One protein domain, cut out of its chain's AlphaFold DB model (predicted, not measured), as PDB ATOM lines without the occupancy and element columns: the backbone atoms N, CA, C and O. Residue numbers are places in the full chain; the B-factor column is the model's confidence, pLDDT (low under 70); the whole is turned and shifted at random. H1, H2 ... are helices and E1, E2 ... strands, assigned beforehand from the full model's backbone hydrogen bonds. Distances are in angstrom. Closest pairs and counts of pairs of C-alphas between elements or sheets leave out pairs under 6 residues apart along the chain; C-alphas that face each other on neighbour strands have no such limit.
ATOM      1  N   TRP A  21      16.205 -19.208  36.001       71.06
ATOM      2  CA  TRP A  21      15.084 -19.272  35.054       71.06
ATOM      3  C   TRP A  21      15.374 -18.426  33.814       71.06
ATOM      4  O   TRP A  21      15.790 -17.269  33.903       71.06
ATOM      5  N   GLY A  22      15.152 -19.027  32.645       73.00
ATOM      6  CA  GLY A  22      15.217 -18.359  31.351       73.00
ATOM      7  C   GLY A  22      13.816 -18.090  30.812       73.00
ATOM      8  O   GLY A  22      12.921 -18.921  30.962       73.00
ATOM      9  N   LYS A  23      13.617 -16.941  30.167       77.44
ATOM     10  CA  LYS A  23      12.381 -16.622  29.441       77.44
ATOM     11  C   LYS A  23      12.739 -16.154  28.039       77.44
ATOM     12  O   LYS A  23      13.559 -15.257  27.901       77.44
ATOM     13  N   SER A  24      12.099 -16.711  27.019       76.75
ATOM     14  CA  SER A  24      12.190 -16.211  25.646       76.75
ATOM     15  C   SER A  24      10.858 -15.586  25.251       76.75
ATOM     16  O   SER A  24       9.802 -16.153  25.539       76.75
ATOM     17  N   VAL A  25      10.897 -14.400  24.651       77.00
ATOM     18  CA  VAL A  25       9.720 -13.695  24.140       77.00
ATOM     19  C   VAL A  25       9.978 -13.316  22.689       77.00
ATOM     20  O   VAL A  25      10.893 -12.541  22.410       77.00
ATOM     21  N   SER A  26       9.168 -13.840  21.771       73.12
ATOM     22  CA  SER A  26       9.175 -13.400  20.375       73.12
ATOM     23  C   SER A  26       8.479 -12.045  20.267       73.12
ATOM     24  O   SER A  26       7.328 -11.903  20.675       73.12
ATOM     25  N   ILE A  27       9.191 -11.048  19.743       73.06
ATOM     26  CA  ILE A  27       8.640  -9.729  19.402       73.06
ATOM     27  C   ILE A  27       8.086  -9.754  17.980       73.06
ATOM     28  O   ILE A  27       7.056  -9.145  17.715       73.06
ATOM     29  N   VAL A  28       8.759 -10.478  17.086       74.62
ATOM     30  CA  VAL A  28       8.292 -10.742  15.724       74.62
ATOM     31  C   VAL A  28       8.436 -12.211  15.447       74.62
ATOM     32  O   VAL A  28       9.482 -12.796  15.741       74.62
ATOM     33  N   ASP A  29       7.399 -12.766  14.843       74.06
ATOM     34  CA  ASP A  29       7.390 -14.120  14.330       74.06
ATOM     35  C   ASP A  29       7.032 -14.069  12.843       74.06
ATOM     36  O   ASP A  29       5.950 -13.612  12.472       74.06
ATOM     37  N   ASN A  30       7.971 -14.486  11.993       67.81
ATOM     38  CA  ASN A  30       7.805 -14.551  10.542       67.81
ATOM     39  C   ASN A  30       7.396 -13.218   9.864       67.81
ATOM     40  O   ASN A  30       6.571 -13.185   8.943       67.81
ATOM     41  N   GLY A  31       7.959 -12.103  10.338       78.75
ATOM     42  CA  GLY A  31       7.654 -10.749   9.868       78.75
ATOM     43  C   GLY A  31       8.647 -10.207   8.841       78.75
ATOM     44  O   GLY A  31       9.573 -10.887   8.400       78.75
ATOM     45  N   VAL A  32       8.459  -8.947   8.453       77.81
ATOM     46  CA  VAL A  32       9.392  -8.202   7.596       77.81
ATOM     47  C   VAL A  32      10.025  -7.079   8.409       77.81
ATOM     48  O   VAL A  32       9.328  -6.248   8.996       77.81
ATOM     49  N   ILE A  33      11.356  -7.031   8.427       78.38
ATOM     50  CA  ILE A  33      12.131  -5.976   9.086       78.38
ATOM     51  C   ILE A  33      12.795  -5.131   8.003       78.38
ATOM     52  O   ILE A  33      13.598  -5.634   7.219       78.38
ATOM     53  N   ILE A  34      12.480  -3.838   7.974       73.81
ATOM     54  CA  ILE A  34      13.030  -2.893   6.992       73.81
ATOM     55  C   ILE A  34      13.930  -1.898   7.709       73.81
ATOM     56  O   ILE A  34      13.523  -1.287   8.706       73.81
ATOM     57  N   THR A  35      15.134  -1.680   7.183       67.94
ATOM     58  CA  THR A  35      16.051  -0.686   7.740       67.94
ATOM     59  C   THR A  35      16.285   0.449   6.758       67.94
ATOM     60  O   THR A  35      16.580   0.242   5.591       67.94
ATOM     61  N   ASN A  36      16.220   1.685   7.257       59.00
ATOM     62  CA  ASN A  36      16.540   2.875   6.461       59.00
ATOM     63  C   ASN A  36      18.061   3.089   6.299       59.00
ATOM     64  O   ASN A  36      18.489   4.155   5.861       59.00
ATOM     65  N   LYS A  37      18.903   2.137   6.731       54.59
ATOM     66  CA  LYS A  37      20.362   2.281   6.680       54.59
ATOM     67  C   LYS A  37      20.849   1.731   5.339       54.59
ATOM     68  O   LYS A  37      21.250   0.581   5.237       54.59
ATOM     69  N   SER A  38      20.800   2.578   4.314       44.00
ATOM     70  CA  SER A  38      21.506   2.326   3.058       44.00
ATOM     71  C   SER A  38      23.006   2.298   3.351       44.00
ATOM     72  O   SER A  38      23.633   3.347   3.522       44.00
ATOM     73  N   ASN A  39      23.600   1.108   3.441       45.28
ATOM     74  CA  ASN A  39      25.038   1.006   3.249       45.28
ATOM     75  C   ASN A  39      25.285   1.242   1.754       45.28
ATOM     76  O   ASN A  39      25.129   0.333   0.947       45.28
ATOM     77  N   ASN A  40      25.669   2.476   1.402       41.34
ATOM     78  CA  ASN A  40      26.025   2.942   0.051       41.34
ATOM     79  C   ASN A  40      27.272   2.244  -0.546       41.34
ATOM     80  O   ASN A  40      27.974   2.811  -1.384       41.34
ATOM     81  N   VAL A  41      27.593   1.028  -0.110       47.34
ATOM     82  CA  VAL A  41      28.664   0.227  -0.688       47.34
ATOM     83  C   VAL A  41      28.047  -0.573  -1.826       47.34
ATOM     84  O   VAL A  41      27.288  -1.509  -1.591       47.34
ATOM     85  N   VAL A  42      28.371  -0.172  -3.057       44.50
ATOM     86  CA  VAL A  42      28.043  -0.882  -4.302       44.50
ATOM     87  C   VAL A  42      28.821  -2.199  -4.325       44.50
ATOM     88  O   VAL A  42      29.833  -2.342  -5.003       44.50
ATOM     89  N   ALA A  43      28.403  -3.155  -3.510       49.47
ATOM     90  CA  ALA A  43      28.779  -4.546  -3.665       49.47
ATOM     91  C   ALA A  43      27.613  -5.253  -4.345       49.47
ATOM     92  O   ALA A  43      26.452  -4.969  -4.050       49.47
ATOM     93  N   SER A  44      27.920  -6.151  -5.276       47.44
ATOM     94  CA  SER A  44      26.900  -6.922  -5.974       47.44
ATOM     95  C   SER A  44      26.122  -7.758  -4.959       47.44
ATOM     96  O   SER A  44      26.700  -8.653  -4.335       47.44
ATOM     97  N   TYR A  45      24.833  -7.466  -4.804       56.00
ATOM     98  CA  TYR A  45      23.887  -8.351  -4.143       56.00
ATOM     99  C   TYR A  45      24.032  -9.764  -4.722       56.00
ATOM    100  O   TYR A  45      24.123  -9.944  -5.937       56.00
ATOM    101  N   GLN A  46      24.132 -10.766  -3.848       61.06
ATOM    102  CA  GLN A  46      24.380 -12.158  -4.249       61.06
ATOM    103  C   GLN A  46      23.127 -13.033  -4.130       61.06
ATOM    104  O   GLN A  46      23.231 -14.255  -4.035       61.06
ATOM    105  N   GLY A  47      21.939 -12.426  -4.140       70.62
ATOM    106  CA  GLY A  47      20.684 -13.137  -3.917       70.62
ATOM    107  C   GLY A  47      20.289 -13.164  -2.443       70.62
ATOM    108  O   GLY A  47      20.693 -12.317  -1.661       70.62
ATOM    109  N   LYS A  48      19.464 -14.139  -2.066       76.88
ATOM    110  CA  LYS A  48      18.940 -14.285  -0.702       76.88
ATOM    111  C   LYS A  48      19.995 -14.897   0.216       76.88
ATOM    112  O   LYS A  48      20.624 -15.886  -0.160       76.88
ATOM    113  N   LYS A  49      20.138 -14.372   1.434       79.31
ATOM    114  CA  LYS A  49      21.059 -14.932   2.431       79.31
ATOM    115  C   LYS A  49      20.388 -15.081   3.786       79.31
ATOM    116  O   LYS A  49      19.910 -14.102   4.347       79.31
ATOM    117  N   GLU A  50      20.381 -16.295   4.323       80.31
ATOM    118  CA  GLU A  50      19.956 -16.525   5.702       80.31
ATOM    119  C   GLU A  50      20.962 -15.902   6.667       80.31
ATOM    120  O   GLU A  50      22.180 -16.038   6.501       80.31
ATOM    121  N   VAL A  51      20.446 -15.196   7.667       80.00
ATOM    122  CA  VAL A  51      21.252 -14.579   8.713       80.00
ATOM    123  C   VAL A  51      20.716 -14.922  10.087       80.00
ATOM    124  O   VAL A  51      19.511 -14.908  10.332       80.00
ATOM    125  N   THR A  52      21.659 -15.172  10.987       78.56
ATOM    126  CA  THR A  52      21.427 -15.315  12.420       78.56
ATOM    127  C   THR A  52      22.410 -14.406  13.134       78.56
ATOM    128  O   THR A  52      23.601 -14.386  12.814       78.56
ATOM    129  N   SER A  53      21.910 -13.622  14.078       75.38
ATOM    130  CA  SER A  53      22.715 -12.706  14.877       75.38
ATOM    131  C   SER A  53      22.181 -12.640  16.297       75.38
ATOM    132  O   SER A  53      20.968 -12.573  16.495       75.38
ATOM    133  N   ASP A  54      23.100 -12.599  17.258       73.06
ATOM    134  CA  ASP A  54      22.801 -12.449  18.675       73.06
ATOM    135  C   ASP A  54      23.507 -11.209  19.231       73.06
ATOM    136  O   ASP A  54      24.703 -11.011  19.010       73.06
ATOM    137  N   SER A  55      22.783 -10.390  19.996       72.88
ATOM    138  CA  SER A  55      23.358  -9.262  20.740       72.88
ATOM    139  C   SER A  55      23.275  -9.521  22.237       72.88
ATOM    140  O   SER A  55      22.173  -9.620  22.774       72.88
ATOM    141  N   TYR A  56      24.422  -9.643  22.912       71.44
ATOM    142  CA  TYR A  56      24.507  -9.972  24.338       71.44
ATOM    143  C   TYR A  56      24.620  -8.725  25.219       71.44
ATOM    144  O   TYR A  56      25.565  -7.949  25.084       71.44
ATOM    145  N   HIS A  57      23.705  -8.572  26.179       72.12
ATOM    146  CA  HIS A  57      23.656  -7.417  27.075       72.12
ATOM    147  C   HIS A  57      23.674  -7.856  28.552       72.12
ATOM    148  O   HIS A  57      22.654  -8.286  29.109       72.12
ATOM    149  N   PRO A  58      24.834  -7.764  29.228       68.06
ATOM    150  CA  PRO A  58      24.922  -8.028  30.657       68.06
ATOM    151  C   PRO A  58      24.186  -6.940  31.458       68.06
ATOM    152  O   PRO A  58      24.174  -5.768  31.089       68.06
ATOM    153  N   TYR A  59      23.587  -7.326  32.582       62.22
ATOM    154  CA  TYR A  59      22.825  -6.471  33.506       62.22
ATOM    155  C   TYR A  59      21.581  -5.788  32.923       62.22
ATOM    156  O   TYR A  59      21.063  -4.864  33.543       62.22
ATOM    157  N   LEU A  60      21.071  -6.251  31.775       60.31
ATOM    158  CA  LEU A  60      19.915  -5.656  31.082       60.31
ATOM    159  C   LEU A  60      20.151  -4.206  30.615       60.31
ATOM    160  O   LEU A  60      19.197  -3.483  30.333       60.31
ATOM    161  N   ILE A  61      21.410  -3.760  30.548       61.69
ATOM    162  CA  ILE A  61      21.764  -2.399  30.133       61.69
ATOM    163  C   ILE A  61      22.043  -2.389  28.629       61.69
ATOM    164  O   ILE A  61      22.867  -3.157  28.132       61.69
ATOM    165  N   GLY A  62      21.393  -1.470  27.912       57.84
ATOM    166  CA  GLY A  62      21.717  -1.175  26.515       57.84
ATOM    167  C   GLY A  62      21.167  -2.173  25.497       57.84
ATOM    168  O   GLY A  62      21.690  -2.237  24.390       57.84
ATOM    169  N   THR A  63      20.139  -2.950  25.846       61.12
ATOM    170  CA  THR A  63      19.461  -3.863  24.916       61.12
ATOM    171  C   THR A  63      18.811  -3.087  23.776       61.12
ATOM    172  O   THR A  63      17.711  -2.558  23.924       61.12
ATOM    173  N   ASN A  64      19.485  -3.018  22.631       73.38
ATOM    174  CA  ASN A  64      19.012  -2.263  21.483       73.38
ATOM    175  C   ASN A  64      18.664  -3.207  20.330       73.38
ATOM    176  O   ASN A  64      19.535  -3.786  19.679       73.38
ATOM    177  N   ILE A  65      17.362  -3.338  20.067       75.44
ATOM    178  CA  ILE A  65      16.820  -4.098  18.933       75.44
ATOM    179  C   ILE A  65      17.440  -3.614  17.612       75.44
ATOM    180  O   ILE A  65      17.707  -4.426  16.726       75.44
ATOM    181  N   GLU A  66      17.729  -2.313  17.487       76.88
ATOM    182  CA  GLU A  66      18.336  -1.748  16.279       76.88
ATOM    183  C   GLU A  66      19.752  -2.274  16.032       76.88
ATOM    184  O   GLU A  66      20.119  -2.479  14.871       76.88
ATOM    185  N   ASP A  67      20.531  -2.515  17.086       77.44
ATOM    186  CA  ASP A  67      21.908  -2.996  16.967       77.44
ATOM    187  C   ASP A  67      21.926  -4.469  16.557       77.44
ATOM    188  O   ASP A  67      22.670  -4.840  15.654       77.44
ATOM    189  N   ALA A  68      21.030  -5.287  17.118       79.31
ATOM    190  CA  ALA A  68      20.890  -6.692  16.733       79.31
ATOM    191  C   ALA A  68      20.461  -6.851  15.261       79.31
ATOM    192  O   ALA A  68      21.027  -7.668  14.533       79.31
ATOM    193  N   ILE A  69      19.510  -6.028  14.799       81.81
ATOM    194  CA  ILE A  69      19.087  -5.984  13.389       81.81
ATOM    195  C   ILE A  69      20.226  -5.483  12.494       81.81
ATOM    196  O   ILE A  69      20.466  -6.045  11.426       81.81
ATOM    197  N   SER A  70      20.932  -4.429  12.915       82.31
ATOM    198  CA  SER A  70      22.048  -3.873  12.140       82.31
ATOM    199  C   SER A  70      23.178  -4.891  11.995       82.31
ATOM    200  O   SER A  70      23.686  -5.059  10.892       82.31
ATOM    201  N   LEU A  71      23.506  -5.618  13.067       83.31
ATOM    202  CA  LEU A  71      24.499  -6.688  13.060       83.31
ATOM    203  C   LEU A  71      24.065  -7.856  12.162       83.31
ATOM    204  O   LEU A  71      24.883  -8.397  11.423       83.31
ATOM    205  N   ALA A  72      22.776  -8.214  12.157       83.06
ATOM    206  CA  ALA A  72      22.248  -9.247  11.263       83.06
ATOM    207  C   ALA A  72      22.432  -8.884   9.780       83.06
ATOM    208  O   ALA A  72      22.889  -9.714   8.994       83.06
ATOM    209  N   LEU A  73      22.134  -7.639   9.396       83.06
ATOM    210  CA  LEU A  73      22.358  -7.165   8.026       83.06
ATOM    211  C   LEU A  73      23.840  -6.987   7.692       83.06
ATOM    212  O   LEU A  73      24.258  -7.303   6.582       83.06
ATOM    213  N   GLU A  74      24.659  -6.538   8.641       83.88
ATOM    214  CA  GLU A  74      26.109  -6.453   8.460       83.88
ATOM    215  C   GLU A  74      26.724  -7.838   8.198       83.88
ATOM    216  O   GLU A  74      27.523  -7.991   7.274       83.88
ATOM    217  N   ASN A  75      26.265  -8.867   8.918       82.06
ATOM    218  CA  ASN A  75      26.644 -10.266   8.689       82.06
ATOM    219  C   ASN A  75      26.149 -10.805   7.332       82.06
ATOM    220  O   ASN A  75      26.803 -11.665   6.722       82.06
ATOM    221  N   ALA A  76      25.008 -10.313   6.828       81.94
ATOM    222  CA  ALA A  76      24.548 -10.606   5.467       81.94
ATOM    223  C   ALA A  76      25.565 -10.095   4.436       81.94
ATOM    224  O   ALA A  76      25.911 -10.806   3.487       81.94
ATOM    225  N   GLY A  77      26.113  -8.911   4.691       78.12
ATOM    226  CA  GLY A  77      27.094  -8.237   3.863       78.12
ATOM    227  C   GLY A  77      26.542  -6.944   3.261       78.12
ATOM    228  O   GLY A  77      25.426  -6.517   3.557       78.12
ATOM    229  N   PRO A  78      27.327  -6.275   2.412       79.31
ATOM    230  CA  PRO A  78      26.873  -5.081   1.706       79.31
ATOM    231  C   PRO A  78      25.737  -5.399   0.716       79.31
ATOM    232  O   PRO A  78      25.708  -6.475   0.121       79.31
ATOM    233  N   GLY A  79      24.821  -4.445   0.521       76.81
ATOM    234  CA  GLY A  79      23.721  -4.548  -0.450       76.81
ATOM    235  C   GLY A  79      22.397  -5.104   0.090       76.81
ATOM    236  O   GLY A  79      21.417  -5.109  -0.649       76.81
ATOM    237  N   TYR A  80      22.337  -5.514   1.359       83.44
ATOM    238  CA  TYR A  80      21.107  -5.956   2.025       83.44
ATOM    239  C   TYR A  80      20.531  -4.848   2.912       83.44
ATOM    240  O   TYR A  80      21.258  -4.236   3.696       83.44
ATOM    241  N   ASP A  81      19.226  -4.597   2.814       84.62
ATOM    242  CA  ASP A  81      18.522  -3.535   3.555       84.62
ATOM    243  C   ASP A  81      17.237  -4.015   4.257       84.62
ATOM    244  O   ASP A  81      16.658  -3.287   5.076       84.62
ATOM    245  N   MET A  82      16.815  -5.251   3.980       84.12
ATOM    246  CA  MET A  82      15.578  -5.849   4.466       84.12
ATOM    247  C   MET A  82      15.804  -7.297   4.910       84.12
ATOM    248  O   MET A  82      16.560  -8.036   4.284       84.12
ATOM    249  N   LEU A  83      15.112  -7.715   5.970       87.06
ATOM    250  CA  LEU A  83      14.972  -9.117   6.369       87.06
ATOM    251  C   LEU A  83      13.523  -9.556   6.134       87.06
ATOM    252  O   LEU A  83      12.596  -8.896   6.606       87.06
ATOM    253  N   ILE A  84      13.332 -10.666   5.427       86.56
ATOM    254  CA  ILE A  84      12.031 -11.323   5.239       86.56
ATOM    255  C   ILE A  84      11.971 -12.618   6.043       86.56
ATOM    256  O   ILE A  84      13.012 -13.209   6.339       86.56
ATOM    257  N   ASP A  85      10.749 -13.037   6.378       84.81
ATOM    258  CA  ASP A  85      10.475 -14.214   7.212       84.81
ATOM    259  C   ASP A  85      11.312 -14.174   8.505       84.81
ATOM    260  O   ASP A  85      11.892 -15.154   8.973       84.81
ATOM    261  N   ALA A  86      11.429 -12.959   9.043       83.38
ATOM    262  CA  ALA A  86      12.320 -12.639  10.131       83.38
ATOM    263  C   ALA A  86      11.669 -12.969  11.470       83.38
ATOM    264  O   ALA A  86      10.490 -12.690  11.697       83.38
ATOM    265  N   THR A  87      12.464 -13.515  12.379       83.56
ATOM    266  CA  THR A  87      12.079 -13.806  13.755       83.56
ATOM    267  C   THR A  87      12.985 -13.025  14.692       83.56
ATOM    268  O   THR A  87      14.209 -13.115  14.606       83.56
ATOM    269  N   LEU A  88      12.385 -12.258  15.599       82.44
ATOM    270  CA  LEU A  88      13.109 -11.474  16.595       82.44
ATOM    271  C   LEU A  88      12.703 -11.924  17.992       82.44
ATOM    272  O   LEU A  88      11.545 -11.767  18.388       82.44
ATOM    273  N   LYS A  89      13.656 -12.467  18.747       82.00
ATOM    274  CA  LYS A  89      13.440 -12.994  20.099       82.00
ATOM    275  C   LYS A  89      14.251 -12.195  21.097       82.00
ATOM    276  O   LYS A  89      15.446 -11.996  20.905       82.00
ATOM    277  N   VAL A  90      13.623 -11.792  22.194       80.19
ATOM    278  CA  VAL A  90      14.334 -11.310  23.377       80.19
ATOM    279  C   VAL A  90      14.377 -12.440  24.383       80.19
ATOM    280  O   VAL A  90      13.354 -12.901  24.892       80.19
ATOM    281  N   ASN A  91      15.588 -12.895  24.650       80.62
ATOM    282  CA  ASN A  91      15.875 -13.929  25.615       80.62
ATOM    283  C   ASN A  91      16.377 -13.270  26.888       80.62
ATOM    284  O   ASN A  91      17.257 -12.416  26.853       80.62
ATOM    285  N   TYR A  92      15.821 -13.677  28.014       78.00
ATOM    286  CA  TYR A  92      16.207 -13.220  29.331       78.00
ATOM    287  C   TYR A  92      16.782 -14.386  30.109       78.00
ATOM    288  O   TYR A  92      16.205 -15.478  30.135       78.00
ATOM    289  N   TYR A  93      17.890 -14.126  30.780       77.12
ATOM    290  CA  TYR A  93      18.558 -15.062  31.656       77.12
ATOM    291  C   TYR A  93      18.695 -14.429  33.039       77.12
ATOM    292  O   TYR A  93      19.340 -13.389  33.201       77.12
ATOM    293  N   TYR A  94      18.064 -15.050  34.036       71.62
ATOM    294  CA  TYR A  94      18.069 -14.571  35.413       71.62
ATOM    295  C   TYR A  94      18.819 -15.552  36.318       71.62
ATOM    296  O   TYR A  94      18.522 -16.743  36.347       71.62
ATOM    297  N   MET A  95      19.772 -15.029  37.087       70.06
ATOM    298  CA  MET A  95      20.486 -15.690  38.178       70.06
ATOM    299  C   MET A  95      20.579 -14.702  39.358       70.06
ATOM    300  O   MET A  95      20.612 -13.496  39.142       70.06
ATOM    301  N   ILE A  96      20.648 -15.184  40.609       64.75
ATOM    302  CA  ILE A  96      20.577 -14.365  41.853       64.75
ATOM    303  C   ILE A  96      21.413 -13.075  41.801       64.75
ATOM    304  O   ILE A  96      20.985 -12.034  42.290       64.75
ATOM    305  N   ILE A  97      22.615 -13.162  41.235       68.31
ATOM    306  CA  ILE A  97      23.595 -12.070  41.171       68.31
ATOM    307  C   ILE A  97      23.853 -11.579  39.741       68.31
ATOM    308  O   ILE A  97      24.741 -10.759  39.524       68.31
ATOM    309  N   TYR A  98      23.133 -12.118  38.754       70.25
ATOM    310  CA  TYR A  98      23.399 -11.856  37.349       70.25
ATOM    311  C   TYR A  98      22.124 -11.900  36.520       70.25
ATOM    312  O   TYR A  98      21.450 -12.922  36.436       70.25
ATOM    313  N   PHE A  99      21.844 -10.797  35.846       73.19
ATOM    314  CA  PHE A  99      20.754 -10.697  34.894       73.19
ATOM    315  C   PHE A  99      21.366 -10.379  33.546       73.19
ATOM    316  O   PHE A  99      22.185  -9.470  33.452       73.19
ATOM    317  N   SER A 100      21.000 -11.103  32.505       76.75
ATOM    318  CA  SER A 100      21.340 -10.719  31.143       76.75
ATOM    319  C   SER A 100      20.133 -10.882  30.252       76.75
ATOM    320  O   SER A 100      19.197 -11.633  30.539       76.75
ATOM    321  N   ASN A 101      20.148 -10.149  29.156       78.06
ATOM    322  CA  ASN A 101      19.293 -10.450  28.038       78.06
ATOM    323  C   ASN A 101      20.113 -10.451  26.763       78.06
ATOM    324  O   ASN A 101      21.191  -9.863  26.673       78.06
ATOM    325  N   TYR A 102      19.603 -11.167  25.781       76.88
ATOM    326  CA  TYR A 102      20.149 -11.130  24.448       76.88
ATOM    327  C   TYR A 102      19.026 -11.145  23.430       76.88
ATOM    328  O   TYR A 102      17.964 -11.732  23.653       76.88
ATOM    329  N   ILE A 103      19.254 -10.440  22.333       82.06
ATOM    330  CA  ILE A 103      18.311 -10.367  21.223       82.06
ATOM    331  C   ILE A 103      18.836 -11.277  20.132       82.06
ATOM    332  O   ILE A 103      19.959 -11.071  19.679       82.06
ATOM    333  N   THR A 104      18.020 -12.234  19.717       83.56
ATOM    334  CA  THR A 104      18.288 -13.092  18.565       83.56
ATOM    335  C   THR A 104      17.469 -12.590  17.390       83.56
ATOM    336  O   THR A 104      16.253 -12.406  17.515       83.56
ATOM    337  N   VAL A 105      18.131 -12.362  16.261       84.44
ATOM    338  CA  VAL A 105      17.512 -12.001  14.986       84.44
ATOM    339  C   VAL A 105      17.848 -13.084  13.976       84.44
ATOM    340  O   VAL A 105      19.016 -13.326  13.678       84.44
ATOM    341  N   GLU A 106      16.811 -13.714  13.446       86.44
ATOM    342  CA  GLU A 106      16.877 -14.704  12.376       86.44
ATOM    343  C   GLU A 106      16.054 -14.194  11.196       86.44
ATOM    344  O   GLU A 106      15.043 -13.522  11.398       86.44
ATOM    345  N   GLY A 107      16.457 -14.487   9.967       87.31
ATOM    346  CA  GLY A 107      15.663 -14.154   8.787       87.31
ATOM    347  C   GLY A 107      16.450 -14.283   7.494       87.31
ATOM    348  O   GLY A 107      17.637 -14.605   7.494       87.31
ATOM    349  N   THR A 108      15.789 -13.996   6.379       87.38
ATOM    350  CA  THR A 108      16.432 -13.953   5.064       87.38
ATOM    351  C   THR A 108      16.708 -12.509   4.674       87.38
ATOM    352  O   THR A 108      15.785 -11.731   4.450       87.38
ATOM    353  N   ALA A 109      17.981 -12.149   4.565       88.44
ATOM    354  CA  ALA A 109      18.408 -10.858   4.059       88.44
ATOM    355  C   ALA A 109      18.159 -10.755   2.552       88.44
ATOM    356  O   ALA A 109      18.541 -11.639   1.778       88.44
ATOM    357  N   VAL A 110      17.526  -9.653   2.152       85.69
ATOM    358  CA  VAL A 110      17.223  -9.297   0.763       85.69
ATOM    359  C   VAL A 110      17.519  -7.819   0.494       85.69
ATOM    360  O   VAL A 110      17.668  -7.019   1.421       85.69
ATOM    361  N   ASN A 111      17.597  -7.466  -0.789       87.50
ATOM    362  CA  ASN A 111      17.589  -6.085  -1.252       87.50
ATOM    363  C   ASN A 111      16.158  -5.692  -1.649       87.50
ATOM    364  O   ASN A 111      15.552  -6.320  -2.519       87.50
ATOM    365  N   SER A 112      15.611  -4.657  -1.018       85.62
ATOM    366  CA  SER A 112      14.232  -4.216  -1.225       85.62
ATOM    367  C   SER A 112      13.965  -3.718  -2.648       85.62
ATOM    368  O   SER A 112      12.881  -3.951  -3.186       85.62
ATOM    369  N   ALA A 113      14.946  -3.068  -3.284       84.88
ATOM    370  CA  ALA A 113      14.820  -2.553  -4.642       84.88
ATOM    371  C   ALA A 113      14.802  -3.687  -5.673       84.88
ATOM    372  O   ALA A 113      13.980  -3.662  -6.589       84.88
ATOM    373  N   GLU A 114      15.649  -4.700  -5.495       84.12
ATOM    374  CA  GLU A 114      15.653  -5.887  -6.355       84.12
ATOM    375  C   GLU A 114      14.394  -6.729  -6.162       84.12
ATOM    376  O   GLU A 114      13.737  -7.073  -7.141       84.12
ATOM    377  N   LEU A 115      13.971  -6.962  -4.915       83.88
ATOM    378  CA  LEU A 115      12.724  -7.673  -4.626       83.88
ATOM    379  C   LEU A 115      11.512  -6.961  -5.249       83.88
ATOM    380  O   LEU A 115      10.632  -7.597  -5.831       83.88
ATOM    381  N   LYS A 116      11.477  -5.626  -5.180       87.38
ATOM    382  CA  LYS A 116      10.438  -4.815  -5.827       87.38
ATOM    383  C   LYS A 116      10.499  -4.911  -7.355       87.38
ATOM    384  O   LYS A 116       9.445  -4.933  -7.992       87.38
ATOM    385  N   ALA A 117      11.694  -4.966  -7.941       86.69
ATOM    386  CA  ALA A 117      11.875  -5.126  -9.383       86.69
ATOM    387  C   ALA A 117      11.426  -6.515  -9.875       86.69
ATOM    388  O   ALA A 117      10.791  -6.601 -10.922       86.69
ATOM    389  N   GLU A 118      11.694  -7.577  -9.109       85.25
ATOM    390  CA  GLU A 118      11.282  -8.953  -9.421       85.25
ATOM    391  C   GLU A 118       9.762  -9.152  -9.336       85.25
ATOM    392  O   GLU A 118       9.166  -9.785 -10.207       85.25
ATOM    393  N   MET A 119       9.123  -8.621  -8.290       85.94
ATOM    394  CA  MET A 119       7.685  -8.811  -8.050       85.94
ATOM    395  C   MET A 119       6.805  -7.851  -8.860       85.94
ATOM    396  O   MET A 119       5.638  -8.142  -9.118       85.94
ATOM    397  N   GLY A 120       7.347  -6.696  -9.242       86.88
ATOM    398  CA  GLY A 120       6.573  -5.573  -9.752       86.88
ATOM    399  C   GLY A 120       5.968  -4.738  -8.620       86.88
ATOM    400  O   GLY A 120       5.556  -5.239  -7.574       86.88
ATOM    401  N   GLU A 121       5.900  -3.424  -8.832       86.06
ATOM    402  CA  GLU A 121       5.590  -2.447  -7.781       86.06
ATOM    403  C   GLU A 121       4.246  -2.685  -7.074       86.06
ATOM    404  O   GLU A 121       4.174  -2.608  -5.847       86.06
ATOM    405  N   GLN A 122       3.189  -3.006  -7.825       87.00
ATOM    406  CA  GLN A 122       1.857  -3.234  -7.253       87.00
ATOM    407  C   GLN A 122       1.810  -4.490  -6.375       87.00
ATOM    408  O   GLN A 122       1.291  -4.441  -5.258       87.00
ATOM    409  N   GLU A 123       2.382  -5.599  -6.848       87.00
ATOM    410  CA  GLU A 123       2.414  -6.855  -6.095       87.00
ATOM    411  C   GLU A 123       3.365  -6.768  -4.899       87.00
ATOM    412  O   GLU A 123       3.048  -7.299  -3.837       87.00
ATOM    413  N   TYR A 124       4.469  -6.024  -5.011       85.75
ATOM    414  CA  TYR A 124       5.369  -5.758  -3.890       85.75
ATOM    415  C   TYR A 124       4.651  -5.059  -2.730       85.75
ATOM    416  O   TYR A 124       4.704  -5.537  -1.599       85.75
ATOM    417  N   TYR A 125       3.939  -3.955  -2.981       86.56
ATOM    418  CA  TYR A 125       3.241  -3.248  -1.901       86.56
ATOM    419  C   TYR A 125       2.066  -4.046  -1.339       86.56
ATOM    420  O   TYR A 125       1.812  -3.997  -0.136       86.56
ATOM    421  N   LYS A 126       1.376  -4.821  -2.182       87.06
ATOM    422  CA  LYS A 126       0.317  -5.732  -1.744       87.06
ATOM    423  C   LYS A 126       0.871  -6.832  -0.838       87.06
ATOM    424  O   LYS A 126       0.344  -7.034   0.255       87.06
ATOM    425  N   TRP A 127       1.961  -7.484  -1.239       86.94
ATOM    426  CA  TRP A 127       2.677  -8.456  -0.414       86.94
ATOM    427  C   TRP A 127       3.148  -7.825   0.898       86.94
ATOM    428  O   TRP A 127       2.843  -8.354   1.965       86.94
ATOM    429  N   LEU A 128       3.794  -6.660   0.838       85.12
ATOM    430  CA  LEU A 128       4.315  -5.974   2.015       85.12
ATOM    431  C   LEU A 128       3.199  -5.625   3.008       85.12
ATOM    432  O   LEU A 128       3.353  -5.846   4.202       85.12
ATOM    433  N   SER A 129       2.045  -5.162   2.517       83.19
ATOM    434  CA  SER A 129       0.879  -4.837   3.352       83.19
ATOM    435  C   SER A 129       0.254  -6.043   4.062       83.19
ATOM    436  O   SER A 129      -0.460  -5.870   5.046       83.19
ATOM    437  N   SER A 130       0.514  -7.259   3.569       81.31
ATOM    438  CA  SER A 130       0.021  -8.509   4.163       81.31
ATOM    439  C   SER A 130       0.939  -9.077   5.249       81.31
ATOM    440  O   SER A 130       0.597 -10.078   5.878       81.31
ATOM    441  N   LYS A 131       2.115  -8.472   5.451       79.69
ATOM    442  CA  LYS A 131       3.129  -8.923   6.404       79.69
ATOM    443  C   LYS A 131       3.077  -8.088   7.679       79.69
ATOM    444  O   LYS A 131       2.700  -6.920   7.650       79.69
ATOM    445  N   ASP A 132       3.499  -8.683   8.790       77.06
ATOM    446  CA  ASP A 132       3.761  -7.930  10.014       77.06
ATOM    447  C   ASP A 132       5.086  -7.169   9.852       77.06
ATOM    448  O   ASP A 132       6.138  -7.785   9.655       77.06
ATOM    449  N   ILE A 133       5.027  -5.833   9.832       75.25
ATOM    450  CA  ILE A 133       6.175  -4.985   9.497       75.25
ATOM    451  C   ILE A 133       6.717  -4.315  10.754       75.25
ATOM    452  O   ILE A 133       6.108  -3.389  11.301       75.25
ATOM    453  N   LEU A 134       7.951  -4.658  11.115       70.38
ATOM    454  CA  LEU A 134       8.746  -3.802  11.984       70.38
ATOM    455  C   LEU A 134       9.506  -2.773  11.155       70.38
ATOM    456  O   LEU A 134      10.508  -3.067  10.499       70.38
ATOM    457  N   GLN A 135       9.044  -1.529  11.236       64.75
ATOM    458  CA  GLN A 135       9.793  -0.375  10.754       64.75
ATOM    459  C   GLN A 135      10.573   0.254  11.908       64.75
ATOM    460  O   GLN A 135      10.010   0.489  12.978       64.75
ATOM    461  N   ARG A 136      11.842   0.617  11.671       54.22
ATOM    462  CA  ARG A 136      12.705   1.322  12.645       54.22
ATOM    463  C   ARG A 136      12.003   2.514  13.319       54.22
ATOM    464  O   ARG A 136      12.158   2.729  14.514       54.22
ATOM    465  N   ASN A 137      11.175   3.255  12.580       48.69
ATOM    466  CA  ASN A 137      10.465   4.427  13.103       48.69
ATOM    467  C   ASN A 137       9.426   4.098  14.194       48.69
ATOM    468  O   ASN A 137       9.081   4.976  14.980       48.69
ATOM    469  N   ASN A 138       8.960   2.848  14.281       49.34
ATOM    470  CA  ASN A 138       8.028   2.402  15.322       49.34
ATOM    471  C   ASN A 138       8.740   1.982  16.621       49.34
ATOM    472  O   ASN A 138       8.084   1.874  17.651       49.34
ATOM    473  N   LEU A 139      10.067   1.786  16.597       52.12
ATOM    474  CA  LEU A 139      10.858   1.395  17.772       52.12
ATOM    475  C   LEU A 139      11.264   2.594  18.647       52.12
ATOM    476  O   LEU A 139      11.461   2.432  19.845       52.12
TER     477      LEU A 139
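Overview. This is residues 21 to 139 of the 143 residues of an uncharacterized protein of Algibacter lectus (UniProt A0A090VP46). A long, twisted sheet of four long strands and one short one curls round helix H1, which packs on one face of it. The hairpin of E3 and E4 makes one end of the long axis, and the short helices H2 and H3 form a corner beyond the other end of the strands. The printed part has 119 residues, with five named strands and four named helices in the order E1 E2 H1 E3 E4 H2 H3 E5 H4; the class is mixed, helices and strands. The sheet's order is E2, E4, E3, E1, E5, mixed, with E1 and E5 parallel. The whole is compact by its radius of gyration of the C-alphas, 15.6 A, yet elongated in outline, 54 by 30 by 23 A.

Along the chain. In the sheet, E2 is residues 49 to 58, 29.3 A long, and E4 is residues 98 to 110, 37.2 A. E3, residues 82 to 95, measures 35.5 A and bends by 84 degrees at residue 85. E1, residues 21 to 34, measures 32.6 A, begins at C-alpha 21 at (15.084, -19.272, 35.054) and bends by 76 degrees at residue 31. E5 is residues 133 to 135, 6.0 A. H1 is residues 65 to 76, 16.8 A, with C-alpha 65 at (16.820, -4.098, 18.933). H2 is residues 112 to 119, 10.5 A; H3 is residues 121 to 129, 12.3 A; H4 is residues 136 to 139, 5.5 A, ending with C-alpha 139 at (10.858, 1.395, 17.772).

Arrangement. E2 and E4 are antiparallel, with N 51 and O 107 2.9 A apart, within hydrogen-bond range. E3 and E4 form a hairpin, with N 89 and O 104 at 2.9 A. E3 and E1 are antiparallel, with N 25 and O 90 at 2.9 A. E1 and E5 are parallel, with N 134 and O 32 at 3.0 A. H1 is on the sheet, and its closest C-alphas to E2 are Ser 53 and Ala 72, 5.0 A apart. E2, H1, E3 and E4, H2 H3, E5 are split strand-helix-strand units, two strands running the same way with others between them, each with a right-handed crossover. H2 only grazes the sheet, with residues 112 to 115. H2 and H3 are close but not clearly touching, the closest C-alphas being Lys 116 and Tyr 124, 5.5 A; they run opposite ways at a steep tilt of 67 degrees, only just short of about perpendicular. H3 and H4 are not on the sheet. H4 is close to H1 but not clearly touching, with the C-alphas of Glu 66 and Arg 136 7.4 A apart. In H1, H2 and H3 every O i to N i+4 pair is within hydrogen-bond range; H4 is too short for such a pair.

Size, cuts and confidence. The two C-alphas farthest apart are those of Ile 96 and Gly 120, 54.2 A. The printed part has no cut. The link from E1 to E2 is long, 14 residues. Mean pLDDT of the printed part is 75.0; 26 residues are under 70, among them residues 35 to 46, 58 to 63 and 135 to 139.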